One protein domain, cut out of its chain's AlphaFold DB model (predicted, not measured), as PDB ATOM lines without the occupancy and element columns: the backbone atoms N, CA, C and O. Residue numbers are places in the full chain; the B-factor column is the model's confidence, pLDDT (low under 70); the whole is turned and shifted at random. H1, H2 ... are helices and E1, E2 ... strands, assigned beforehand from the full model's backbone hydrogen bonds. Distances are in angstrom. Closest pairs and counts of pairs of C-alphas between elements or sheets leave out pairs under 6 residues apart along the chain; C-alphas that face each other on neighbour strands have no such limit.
ATOM      1  N   VAL A   3     -12.190  33.248  -4.071       71.25
ATOM      2  CA  VAL A   3     -11.118  33.153  -5.067       71.25
ATOM      3  C   VAL A   3     -10.042  32.251  -4.492       71.25
ATOM      4  O   VAL A   3      -9.764  32.306  -3.293       71.25
ATOM      5  N   GLY A   4      -9.473  31.388  -5.326       69.81
ATOM      6  CA  GLY A   4      -8.447  30.466  -4.877       69.81
ATOM      7  C   GLY A   4      -7.368  30.227  -5.909       69.81
ATOM      8  O   GLY A   4      -7.645  30.199  -7.107       69.81
ATOM      9  N   VAL A   5      -6.146  30.020  -5.429       75.19
ATOM     10  CA  VAL A   5      -5.014  29.611  -6.261       75.19
ATOM     11  C   VAL A   5      -4.593  28.210  -5.872       75.19
ATOM     12  O   VAL A   5      -4.383  27.903  -4.698       75.19
ATOM     13  N   VAL A   6      -4.455  27.370  -6.894       76.19
ATOM     14  CA  VAL A   6      -3.892  26.032  -6.771       76.19
ATOM     15  C   VAL A   6      -2.442  26.096  -7.199       76.19
ATOM     16  O   VAL A   6      -2.133  26.530  -8.308       76.19
ATOM     17  N   HIS A   7      -1.550  25.625  -6.345       74.81
ATOM     18  CA  HIS A   7      -0.151  25.464  -6.695       74.81
ATOM     19  C   HIS A   7       0.393  24.167  -6.108       74.81
ATOM     20  O   HIS A   7      -0.209  23.551  -5.230       74.81
ATOM     21  N   ARG A   8       1.508  23.691  -6.660       72.19
ATOM     22  CA  ARG A   8       2.143  22.451  -6.221       72.19
ATOM     23  C   ARG A   8       3.513  22.776  -5.662       72.19
ATOM     24  O   ARG A   8       4.370  23.280  -6.388       72.19
ATOM     25  N   LYS A   9       3.727  22.458  -4.392       67.12
ATOM     26  CA  LYS A   9       5.002  22.666  -3.714       67.12
ATOM     27  C   LYS A   9       5.394  21.393  -2.982       67.12
ATOM     28  O   LYS A   9       4.558  20.665  -2.453       67.12
ATOM     29  N   ARG A  10       6.691  21.086  -2.983       58.53
ATOM     30  CA  ARG A  10       7.225  20.023  -2.133       58.53
ATOM     31  C   ARG A  10       7.226  20.569  -0.708       58.53
ATOM     32  O   ARG A  10       7.925  21.543  -0.449       58.53
ATOM     33  N   TRP A  11       6.401  19.996   0.162       58.16
ATOM     34  CA  TRP A  11       6.286  20.409   1.560       58.16
ATOM     35  C   TRP A  11       7.622  20.214   2.298       58.16
ATOM     36  O   TRP A  11       8.230  19.150   2.188       58.16
ATOM     37  N   VAL A  12       8.090  21.248   3.010       50.44
ATOM     38  CA  VAL A  12       9.353  21.257   3.795       50.44
ATOM     39  C   VAL A  12       9.131  21.841   5.210       50.44
ATOM     40  O   VAL A  12      10.075  22.298   5.842       50.44
ATOM     41  N   GLY A  13       7.888  21.891   5.702       51.94
ATOM     42  CA  GLY A  13       7.525  22.553   6.966       51.94
ATOM     43  C   GLY A  13       7.129  21.594   8.091       51.94
ATOM     44  O   GLY A  13       6.616  20.507   7.825       51.94
ATOM     45  N   GLU A  14       7.376  22.018   9.335       53.44
ATOM     46  CA  GLU A  14       6.988  21.321  10.567       53.44
ATOM     47  C   GLU A  14       5.463  21.204  10.701       53.44
ATOM     48  O   GLU A  14       4.700  22.092  10.317       53.44
ATOM     49  N   VAL A  15       5.032  20.064  11.239       52.16
ATOM     50  CA  VAL A  15       3.631  19.694  11.437       52.16
ATOM     51  C   VAL A  15       3.048  20.560  12.555       52.16
ATOM     52  O   VAL A  15       3.228  20.262  13.733       52.16
ATOM     53  N   HIS A  16       2.368  21.648  12.202       55.62
ATOM     54  CA  HIS A  16       1.380  22.247  13.098       55.62
ATOM     55  C   HIS A  16       0.065  21.464  12.995       55.62
ATOM     56  O   HIS A  16      -0.169  20.792  11.993       55.62
ATOM     57  N   ASP A  17      -0.759  21.485  14.046       66.94
ATOM     58  CA  ASP A  17      -2.020  20.735  14.115       66.94
ATOM     59  C   ASP A  17      -2.997  21.201  13.024       66.94
ATOM     60  O   ASP A  17      -3.785  22.129  13.209       66.94
ATOM     61  N   PHE A  18      -2.917  20.573  11.853       81.69
ATOM     62  CA  PHE A  18      -3.799  20.860  10.733       81.69
ATOM     63  C   PHE A  18      -5.141  20.178  10.933       81.69
ATOM     64  O   PHE A  18      -5.217  18.979  11.208       81.69
ATOM     65  N   LEU A  19      -6.201  20.947  10.725       84.81
ATOM     66  CA  LEU A  19      -7.566  20.453  10.789       84.81
ATOM     67  C   LEU A  19      -8.006  19.951   9.418       84.81
ATOM     68  O   LEU A  19      -7.527  20.419   8.377       84.81
ATOM     69  N   MET A  20      -8.934  18.999   9.407       87.69
ATOM     70  CA  MET A  20      -9.541  18.545   8.159       87.69
ATOM     71  C   MET A  20     -10.365  19.688   7.553       87.69
ATOM     72  O   MET A  20     -10.966  20.490   8.270       87.69
ATOM     73  N   SER A  21     -10.422  19.786   6.223       86.31
ATOM     74  CA  SER A  21     -11.198  20.844   5.557       86.31
ATOM     75  C   SER A  21     -12.665  20.882   6.010       86.31
ATOM     76  O   SER A  21     -13.219  21.957   6.228       86.31
ATOM     77  N   SER A  22     -13.275  19.720   6.250       87.81
ATOM     78  CA  SER A  22     -14.623  19.602   6.809       87.81
ATOM     79  C   SER A  22     -14.770  20.235   8.192       87.81
ATOM     80  O   SER A  22     -15.826  20.797   8.474       87.81
ATOM     81  N   GLU A  23     -13.729  20.218   9.020       85.88
ATOM     82  CA  GLU A  23     -13.711  20.865  10.335       85.88
ATOM     83  C   GLU A  23     -13.485  22.380  10.223       85.88
ATOM     84  O   GLU A  23     -14.069  23.146  10.984       85.88
ATOM     85  N   LEU A  24     -12.690  22.828   9.245       84.19
ATOM     86  CA  LEU A  24     -12.356  24.246   9.051       84.19
ATOM     87  C   LEU A  24     -13.490  25.065   8.437       84.19
ATOM     88  O   LEU A  24     -13.740  26.193   8.850       84.19
ATOM     89  N   ILE A  25     -14.152  24.522   7.416       84.31
ATOM     90  CA  ILE A  25     -15.156  25.248   6.620       84.31
ATOM     91  C   ILE A  25     -16.527  24.571   6.610       84.31
ATOM     92  O   ILE A  25     -17.424  24.989   5.876       84.31
ATOM     93  N   GLY A  26     -16.708  23.502   7.390       83.06
ATOM     94  CA  GLY A  26     -17.962  22.747   7.445       83.06
ATOM     95  C   GLY A  26     -18.252  21.928   6.183       83.06
ATOM     96  O   GLY A  26     -19.352  21.394   6.035       83.06
ATOM     97  N   ARG A  27     -17.305  21.855   5.235       83.19
ATOM     98  CA  ARG A  27     -17.434  21.109   3.977       83.19
ATOM     99  C   ARG A  27     -16.108  20.457   3.594       83.19
ATOM    100  O   ARG A  27     -15.081  21.128   3.647       83.19
ATOM    101  N   PRO A  28     -16.118  19.189   3.156       87.25
ATOM    102  CA  PRO A  28     -14.901  18.540   2.703       87.25
ATOM    103  C   PRO A  28     -14.457  19.119   1.352       87.25
ATOM    104  O   PRO A  28     -15.255  19.254   0.419       87.25
ATOM    105  N   VAL A  29     -13.171  19.427   1.238       88.31
ATOM    106  CA  VAL A  29     -12.496  19.810  -0.004       88.31
ATOM    107  C   VAL A  29     -11.474  18.737  -0.315       88.31
ATOM    108  O   VAL A  29     -10.668  18.355   0.528       88.31
ATOM    109  N   TYR A  30     -11.511  18.240  -1.545       89.06
ATOM    110  CA  TYR A  30     -10.699  17.105  -1.956       89.06
ATOM    111  C   TYR A  30      -9.548  17.532  -2.858       89.06
ATOM    112  O   TYR A  30      -9.686  18.413  -3.708       89.06
ATOM    113  N   CYS A  31      -8.417  16.844  -2.718       87.06
ATOM    114  CA  CYS A  31      -7.295  16.959  -3.633       87.06
ATOM    115  C   CYS A  31      -7.728  16.560  -5.056       87.06
ATOM    116  O   CYS A  31      -8.244  15.452  -5.244       87.06
ATOM    117  N   PRO A  32      -7.452  17.382  -6.084       84.00
ATOM    118  CA  PRO A  32      -7.828  17.068  -7.462       84.00
ATOM    119  C   PRO A  32      -7.073  15.860  -8.043       84.00
ATOM    120  O   PRO A  32      -7.515  15.294  -9.038       84.00
ATOM    121  N   LEU A  33      -5.954  15.449  -7.431       86.44
ATOM    122  CA  LEU A  33      -5.117  14.345  -7.918       86.44
ATOM    123  C   LEU A  33      -5.436  13.011  -7.234       86.44
ATOM    124  O   LEU A  33      -5.735  12.031  -7.909       86.44
ATOM    125  N   CYS A  34      -5.387  12.957  -5.899       89.12
ATOM    126  CA  CYS A  34      -5.576  11.713  -5.139       89.12
ATOM    127  C   CYS A  34      -6.964  11.565  -4.502       89.12
ATOM    128  O   CYS A  34      -7.231  10.541  -3.877       89.12
ATOM    129  N   ARG A  35      -7.837  12.579  -4.626       91.00
ATOM    130  CA  ARG A  35      -9.187  12.634  -4.034       91.00
ATOM    131  C   ARG A  35      -9.257  12.469  -2.512       91.00
ATOM    132  O   ARG A  35     -10.346  12.292  -1.978       91.00
ATOM    133  N   ARG A  36      -8.129  12.545  -1.805       90.31
ATOM    134  CA  ARG A  36      -8.121  12.615  -0.340       90.31
ATOM    135  C   ARG A  36      -8.555  13.996   0.115       90.31
ATOM    136  O   ARG A  36      -8.362  14.977  -0.604       90.31
ATOM    137  N   GLU A  37      -9.176  14.044   1.283       91.06
ATOM    138  CA  GLU A  37      -9.568  15.305   1.893       91.06
ATOM    139  C   GLU A  37      -8.325  16.128   2.233       91.06
ATOM    140  O   GLU A  37      -7.312  15.590   2.686       91.06
ATOM    141  N   LEU A  38      -8.395  17.424   1.951       90.75
ATOM    142  CA  LEU A  38      -7.329  18.360   2.256       90.75
ATOM    143  C   LEU A  38      -7.362  18.727   3.735       90.75
ATOM    144  O   LEU A  38      -8.425  18.827   4.350       90.75
ATOM    145  N   LYS A  39      -6.178  18.980   4.277       91.56
ATOM    146  CA  LYS A  39      -5.987  19.513   5.625       91.56
ATOM    147  C   LYS A  39      -5.541  20.957   5.538       91.56
ATOM    148  O   LYS A  39      -5.066  21.378   4.489       91.56
ATOM    149  N   GLY A  40      -5.681  21.722   6.607       90.38
ATOM    150  CA  GLY A  40      -5.333  23.127   6.531       90.38
ATOM    151  C   GLY A  40      -5.387  23.896   7.831       90.38
ATOM    152  O   GLY A  40      -5.518  23.334   8.918       90.38
ATOM    153  N   TRP A  41      -5.304  25.211   7.677       88.38
ATOM    154  CA  TRP A  41      -5.522  26.195   8.728       88.38
ATOM    155  C   TRP A  41      -6.143  27.462   8.139       88.38
ATOM    156  O   TRP A  41      -6.085  27.710   6.931       88.38
ATOM    157  N   GLY A  42      -6.763  28.261   9.003       83.75
ATOM    158  CA  GLY A  42      -7.217  29.605   8.665       83.75
ATOM    159  C   GLY A  42      -6.203  30.652   9.105       83.75
ATOM    160  O   GLY A  42      -5.650  30.561  10.201       83.75
ATOM    161  N   GLU A  43      -5.998  31.666   8.273       81.06
ATOM    162  CA  GLU A  43      -5.310  32.901   8.634       81.06
ATOM    163  C   GLU A  43      -6.352  34.013   8.779       81.06
ATOM    164  O   GLU A  43      -6.959  34.489   7.813       81.06
ATOM    165  N   GLY A  44      -6.612  34.395  10.030       76.69
ATOM    166  CA  GLY A  44      -7.693  35.322  10.354       76.69
ATOM    167  C   GLY A  44      -9.075  34.756  10.004       76.69
ATOM    168  O   GLY A  44      -9.345  33.574  10.200       76.69
ATOM    169  N   CYS A  45      -9.975  35.619   9.522       74.06
ATOM    170  CA  CYS A  45     -11.342  35.243   9.119       74.06
ATOM    171  C   CYS A  45     -11.527  35.173   7.594       74.06
ATOM    172  O   CYS A  45     -12.626  34.890   7.115       74.06
ATOM    173  N   THR A  46     -10.488  35.503   6.828       75.31
ATOM    174  CA  THR A  46     -10.602  35.808   5.398       75.31
ATOM    175  C   THR A  46      -9.815  34.853   4.519       75.31
ATOM    176  O   THR A  46     -10.214  34.671   3.370       75.31
ATOM    177  N   VAL A  47      -8.752  34.225   5.031       82.56
ATOM    178  CA  VAL A  47      -7.861  33.360   4.251       82.56
ATOM    179  C   VAL A  47      -7.815  31.959   4.852       82.56
ATOM    180  O   VAL A  47      -7.790  31.771   6.066       82.56
ATOM    181  N   LEU A  48      -7.823  30.957   3.983       85.25
ATOM    182  CA  LEU A  48      -7.747  29.544   4.317       85.25
ATOM    183  C   LEU A  48      -6.656  28.899   3.473       85.25
ATOM    184  O   LEU A  48      -6.657  29.021   2.247       85.25
ATOM    185  N   HIS A  49      -5.770  28.163   4.123       87.12
ATOM    186  CA  HIS A  49      -4.719  27.393   3.478       87.12
ATOM    187  C   HIS A  49      -5.066  25.920   3.595       87.12
ATOM    188  O   HIS A  49      -5.186  25.392   4.695       87.12
ATOM    189  N   LEU A  50      -5.246  25.258   2.458       88.62
ATOM    190  CA  LEU A  50      -5.532  23.836   2.351       88.62
ATOM    191  C   LEU A  50      -4.383  23.151   1.617       88.62
ATOM    192  O   LEU A  50      -3.855  23.684   0.645       88.62
ATOM    193  N   PHE A  51      -4.012  21.948   2.027       89.62
ATOM    194  CA  PHE A  51      -2.955  21.187   1.383       89.62
ATOM    195  C   PHE A  51      -3.214  19.679   1.413       89.62
ATOM    196  O   PHE A  51      -3.975  19.147   2.224       89.62
ATOM    197  N   CYS A  52      -2.583  18.988   0.467       88.12
ATOM    198  CA  CYS A  52      -2.589  17.541   0.339       88.12
ATOM    199  C   CYS A  52      -1.220  16.981   0.732       88.12
ATOM    200  O   CYS A  52      -0.246  17.192   0.002       88.12
ATOM    201  N   GLU A  53      -1.170  16.209   1.816       84.25
ATOM    202  CA  GLU A  53       0.051  15.561   2.320       84.25
ATOM    203  C   GLU A  53       0.702  14.620   1.291       84.25
ATOM    204  O   GLU A  53       1.924  14.540   1.214       84.25
ATOM    205  N   ASP A  54      -0.089  13.944   0.451       83.94
ATOM    206  CA  ASP A  54       0.448  12.963  -0.502       83.94
ATOM    207  C   ASP A  54       0.925  13.584  -1.817       83.94
ATOM    208  O   ASP A  54       1.912  13.151  -2.412       83.94
ATOM    209  N   CYS A  55       0.186  14.569  -2.332       83.50
ATOM    210  CA  CYS A  55       0.436  15.119  -3.666       83.50
ATOM    211  C   CYS A  55       1.247  16.419  -3.650       83.50
ATOM    212  O   CYS A  55       1.742  16.829  -4.711       83.50
ATOM    213  N   GLY A  56       1.353  17.075  -2.488       81.88
ATOM    214  CA  GLY A  56       1.933  18.413  -2.347       81.88
ATOM    215  C   GLY A  56       1.120  19.491  -3.068       81.88
ATOM    216  O   GLY A  56       1.679  20.476  -3.543       81.88
ATOM    217  N   VAL A  57      -0.184  19.260  -3.251       84.25
ATOM    218  CA  VAL A  57      -1.104  20.273  -3.788       84.25
ATOM    219  C   VAL A  57      -1.475  21.204  -2.650       84.25
ATOM    220  O   VAL A  57      -1.935  20.724  -1.620       84.25
ATOM    221  N   GLU A  58      -1.314  22.501  -2.860       85.94
ATOM    222  CA  GLU A  58      -1.722  23.566  -1.953       85.94
ATOM    223  C   GLU A  58      -2.784  24.441  -2.625       85.94
ATOM    224  O   GLU A  58      -2.711  24.773  -3.812       85.94
ATOM    225  N   LEU A  59      -3.791  24.795  -1.844       84.44
ATOM    226  CA  LEU A  59      -4.976  25.551  -2.201       84.44
ATOM    227  C   LEU A  59      -5.120  26.674  -1.183       84.44
ATOM    228  O   LEU A  59      -5.496  26.432  -0.041       84.44
ATOM    229  N   THR A  60      -4.854  27.902  -1.605       84.38
ATOM    230  CA  THR A  60      -5.164  29.077  -0.788       84.38
ATOM    231  C   THR A  60      -6.506  29.615  -1.250       84.38
ATOM    232  O   THR A  60      -6.657  29.920  -2.432       84.38
ATOM    233  N   LEU A  61      -7.476  29.700  -0.344       81.69
ATOM    234  CA  LEU A  61      -8.807  30.248  -0.580       81.69
ATOM    235  C   LEU A  61      -8.952  31.548   0.203       81.69
ATOM    236  O   LEU A  61      -8.639  31.595   1.388       81.69
ATOM    237  N   ALA A  62      -9.481  32.581  -0.439       80.31
ATOM    238  CA  ALA A  62      -9.796  33.837   0.215       80.31
ATOM    239  C   ALA A  62     -11.266  34.201   0.007       80.31
ATOM    240  O   ALA A  62     -11.798  34.123  -1.109       80.31
ATOM    241  N   ASN A  63     -11.930  34.611   1.087       73.12
ATOM    242  CA  ASN A  63     -13.278  35.145   1.018       73.12
ATOM    243  C   ASN A  63     -13.237  36.641   0.691       73.12
ATOM    244  O   ASN A  63     -13.003  37.477   1.561       73.12
ATOM    245  N   THR A  64     -13.529  36.984  -0.561       69.00
ATOM    246  CA  THR A  64     -13.519  38.376  -1.022       69.00
ATOM    247  C   THR A  64     -14.772  39.153  -0.640       69.00
ATOM    248  O   THR A  64     -14.815  40.352  -0.855       69.00
ATOM    249  N   SER A  65     -15.807  38.524  -0.063       66.62
ATOM    250  CA  SER A  65     -17.017  39.262   0.347       66.62
ATOM    251  C   SER A  65     -16.826  40.130   1.590       66.62
ATOM    252  O   SER A  65     -17.749  40.838   1.974       66.62
ATOM    253  N   VAL A  66     -15.677  40.010   2.254       65.56
ATOM    254  CA  VAL A  66     -15.314  40.777   3.454       65.56
ATOM    255  C   VAL A  66     -14.229  41.817   3.154       65.56
ATOM    256  O   VAL A  66     -13.773  42.495   4.067       65.56
ATOM    257  N   LEU A  67     -13.795  41.903   1.895       64.81
ATOM    258  CA  LEU A  67     -12.712  42.758   1.425       64.81
ATOM    259  C   LEU A  67     -13.301  43.882   0.568       64.81
ATOM    260  O   LEU A  67     -14.203  43.624  -0.230       64.81
ATOM    261  N   ASP A  68     -12.790  45.104   0.724       70.38
ATOM    262  CA  ASP A  68     -13.134  46.215  -0.169       70.38
ATOM    263  C   ASP A  68     -12.480  46.009  -1.547       70.38
ATOM    264  O   ASP A  68     -11.470  45.315  -1.674       70.38
ATOM    265  N   ASP A  69     -13.007  46.653  -2.594       70.62
ATOM    266  CA  ASP A  69     -12.530  46.480  -3.982       70.62
ATOM    267  C   ASP A  69     -11.007  46.687  -4.133       70.62
ATOM    268  O   ASP A  69     -10.343  45.998  -4.904       70.62
ATOM    269  N   LYS A  70     -10.423  47.598  -3.342       71.38
ATOM    270  CA  LYS A  70      -8.968  47.832  -3.316       71.38
ATOM    271  C   LYS A  70      -8.174  46.655  -2.754       71.38
ATOM    272  O   LYS A  70      -7.069  46.385  -3.228       71.38
ATOM    273  N   ASP A  71      -8.716  45.977  -1.750       66.75
ATOM    274  CA  ASP A  71      -8.078  44.823  -1.122       66.75
ATOM    275  C   ASP A  71      -8.162  43.602  -2.044       66.75
ATOM    276  O   ASP A  71      -7.219  42.816  -2.110       66.75
ATOM    277  N   ILE A  72      -9.245  43.486  -2.823       70.69
ATOM    278  CA  ILE A  72      -9.402  42.453  -3.857       70.69
ATOM    279  C   ILE A  72      -8.335  42.614  -4.948       70.69
ATOM    280  O   ILE A  72      -7.641  41.645  -5.257       70.69
ATOM    281  N   ASP A  73      -8.140  43.828  -5.472       73.94
ATOM    282  CA  ASP A  73      -7.113  44.119  -6.486       73.94
ATOM    283  C   ASP A  73      -5.689  43.828  -5.983       73.94
ATOM    284  O   ASP A  73      -4.822  43.373  -6.739       73.94
ATOM    285  N   SER A  74      -5.421  44.117  -4.706       74.50
ATOM    286  CA  SER A  74      -4.132  43.816  -4.078       74.50
ATOM    287  C   SER A  74      -3.925  42.309  -3.940       74.50
ATOM    288  O   SER A  74      -2.876  41.787  -4.322       74.50
ATOM    289  N   LEU A  75      -4.947  41.601  -3.455       70.69
ATOM    290  CA  LEU A  75      -4.922  40.157  -3.266       70.69
ATOM    291  C   LEU A  75      -4.743  39.415  -4.595       70.69
ATOM    292  O   LEU A  75      -3.948  38.480  -4.674       70.69
ATOM    293  N   GLU A  76      -5.430  39.839  -5.658       74.44
ATOM    294  CA  GLU A  76      -5.274  39.245  -6.988       74.44
ATOM    295  C   GLU A  76      -3.834  39.393  -7.494       74.44
ATOM    296  O   GLU A  76      -3.235  38.416  -7.950       74.44
ATOM    297  N   LYS A  77      -3.228  40.578  -7.346       79.19
ATOM    298  CA  LYS A  77      -1.828  40.806  -7.736       79.19
ATOM    299  C   LYS A  77      -0.859  39.921  -6.963       79.19
ATOM    300  O   LYS A  77       0.063  39.369  -7.567       79.19
ATOM    301  N   GLU A  78      -1.049  39.763  -5.657       77.25
ATOM    302  CA  GLU A  78      -0.194  38.903  -4.829       77.25
ATOM    303  C   GLU A  78      -0.345  37.420  -5.179       77.25
ATOM    304  O   GLU A  78       0.656  36.701  -5.290       77.25
ATOM    305  N   LEU A  79      -1.576  36.968  -5.421       70.62
ATOM    306  CA  LEU A  79      -1.889  35.600  -5.828       70.62
ATOM    307  C   LEU A  79      -1.294  35.268  -7.203       70.62
ATOM    308  O   LEU A  79      -0.652  34.227  -7.370       70.62
ATOM    309  N   VAL A  80      -1.440  36.172  -8.175       76.00
ATOM    310  CA  VAL A  80      -0.852  36.042  -9.517       76.00
ATOM    311  C   VAL A  80       0.679  36.065  -9.451       76.00
ATOM    312  O   VAL A  80       1.339  35.218 -10.055       76.00
ATOM    313  N   SER A  81       1.264  36.979  -8.675       75.00
ATOM    314  CA  SER A  81       2.716  37.048  -8.462       75.00
ATOM    315  C   SER A  81       3.261  35.757  -7.839       75.00
ATOM    316  O   SER A  81       4.256  35.203  -8.312       75.00
ATOM    317  N   SER A  82       2.568  35.216  -6.834       69.38
ATOM    318  CA  SER A  82       2.925  33.946  -6.191       69.38
ATOM    319  C   SER A  82       2.867  32.776  -7.170       69.38
ATOM    320  O   SER A  82       3.793  31.963  -7.207       69.38
ATOM    321  N   PHE A  83       1.838  32.719  -8.022       72.06
ATOM    322  CA  PHE A  83       1.749  31.720  -9.087       72.06
ATOM    323  C   PHE A  83       2.948  31.796 -10.044       72.06
ATOM    324  O   PHE A  83       3.574  30.769 -10.318       72.06
ATOM    325  N   TYR A  84       3.324  32.993 -10.513       72.19
ATOM    326  CA  TYR A  84       4.479  33.175 -11.404       72.19
ATOM    327  C   TYR A  84       5.816  32.835 -10.738       72.19
ATOM    328  O   TYR A  84       6.688  32.222 -11.355       72.19
ATOM    329  N   ASN A  85       5.992  33.182  -9.466       70.50
ATOM    330  CA  ASN A  85       7.216  32.879  -8.726       70.50
ATOM    331  C   ASN A  85       7.378  31.365  -8.486       70.50
ATOM    332  O   ASN A  85       8.478  30.824  -8.552       70.50
ATOM    333  N   VAL A  86       6.272  30.650  -8.259       62.88
ATOM    334  CA  VAL A  86       6.292  29.189  -8.108       62.88
ATOM    335  C   VAL A  86       6.509  28.491  -9.450       62.88
ATOM    336  O   VAL A  86       7.286  27.542  -9.515       62.88
ATOM    337  N   SER A  87       5.865  28.957 -10.522       59.44
ATOM    338  CA  SER A  87       5.971  28.346 -11.856       59.44
ATOM    339  C   SER A  87       7.295  28.634 -12.572       59.44
ATOM    340  O   SER A  87       7.763  27.784 -13.314       59.44
ATOM    341  N   SER A  88       7.948  29.769 -12.309       62.28
ATOM    342  CA  SER A  88       9.286  30.082 -12.852       62.28
ATOM    343  C   SER A  88      10.434  29.292 -12.213       62.28
ATOM    344  O   SER A  88      11.567  29.361 -12.685       62.28
ATOM    345  N   ARG A  89      10.164  28.544 -11.136       51.94
ATOM    346  CA  ARG A  89      11.135  27.658 -10.473       51.94
ATOM    347  C   ARG A  89      11.131  26.223 -11.013       51.94
ATOM    348  O   ARG A  89      11.822  25.379 -10.441       51.94
TER     349      ARG A  89
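AT A GLANCE: This is residues 3 to 89 of the 90 residues of an uncharacterized protein of Thermoprotei archaeon (UniProt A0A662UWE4). A twisted sheet of four strands has the long helix H2 over one face, running along the edge strand E1, and the small helix H1 over the opposite face at the other edge, by E2. Two long links, residues 9 to 20 and 26 to 38, keep to the outside, and residues 19 to 20 pair with the edge strand E2. The printed part has 87 residues, with two named helices and four named strands in the order E1, H1, E2, E3, E4, H2; the sheet's order is E1, E4, E3, E2, antiparallel throughout. The class is mixed, helices and strands, and the whole is compact, with a radius of gyration of the C-alphas of 13.3 A and spans of 35 by 34 by 24 A.

IN THESE COORDINATES: E1 is residues 3 to 8, 17.1 A long, and begins at C-alpha 3 at (-11.118, 33.153, -5.067). H1 is residues 21 to 25. E2 is residues 39 to 43, 13.7 A, and E3 is residues 47 to 51, 13.4 A. E4, the longest strand, is residues 57 to 63, 19.8 A. H2, residues 69 to 87, is 27.1 A long and ends at C-alpha 87 at (5.971, 28.346, -11.856).

HOW THE PARTS SIT: The sheet is twisted, with C-alphas up to 4.4 A off its best plane. E2, E3 and E4 form a meander, each strand the antiparallel neighbour of the one before, with hairpins E2 and E3, and E3 and E4. N 51 and O 39 are 2.7 A apart, within hydrogen-bond range, as are N 59 and O 50 at 2.7 A. E1 is an edge strand, antiparallel to E4 at 165 degrees, with N 58 and O 7 2.8 A apart. H2 is on the sheet at a height of 9.9 A and lies over E1, along the strands, at 12 degrees on the local plane. Their closest C-alphas, those of Val 5 and Leu 79, are 6.8 A apart. H1 is on the opposite face, over E2, at a height of 7.5 A; the closest C-alphas of the two, Ser 21 and Lys 39, are 5.4 A apart. H1 and H2 are apart. In H1 and H2 every O i to N i+4 pair is within hydrogen-bond range.

THE WHOLE: The two C-alphas farthest apart, those of Cys 34 and Lys 70, are 36.3 A apart. The printed part has no cut. The links E1 to H1 and H1 to E2 are long; the other three are tight. The mean pLDDT of the printed part is 76.7, and it is under 70 at residue 4, residues 9 to 17, residues 64 to 67, residue 71, residue 82 and residues 86 to 89.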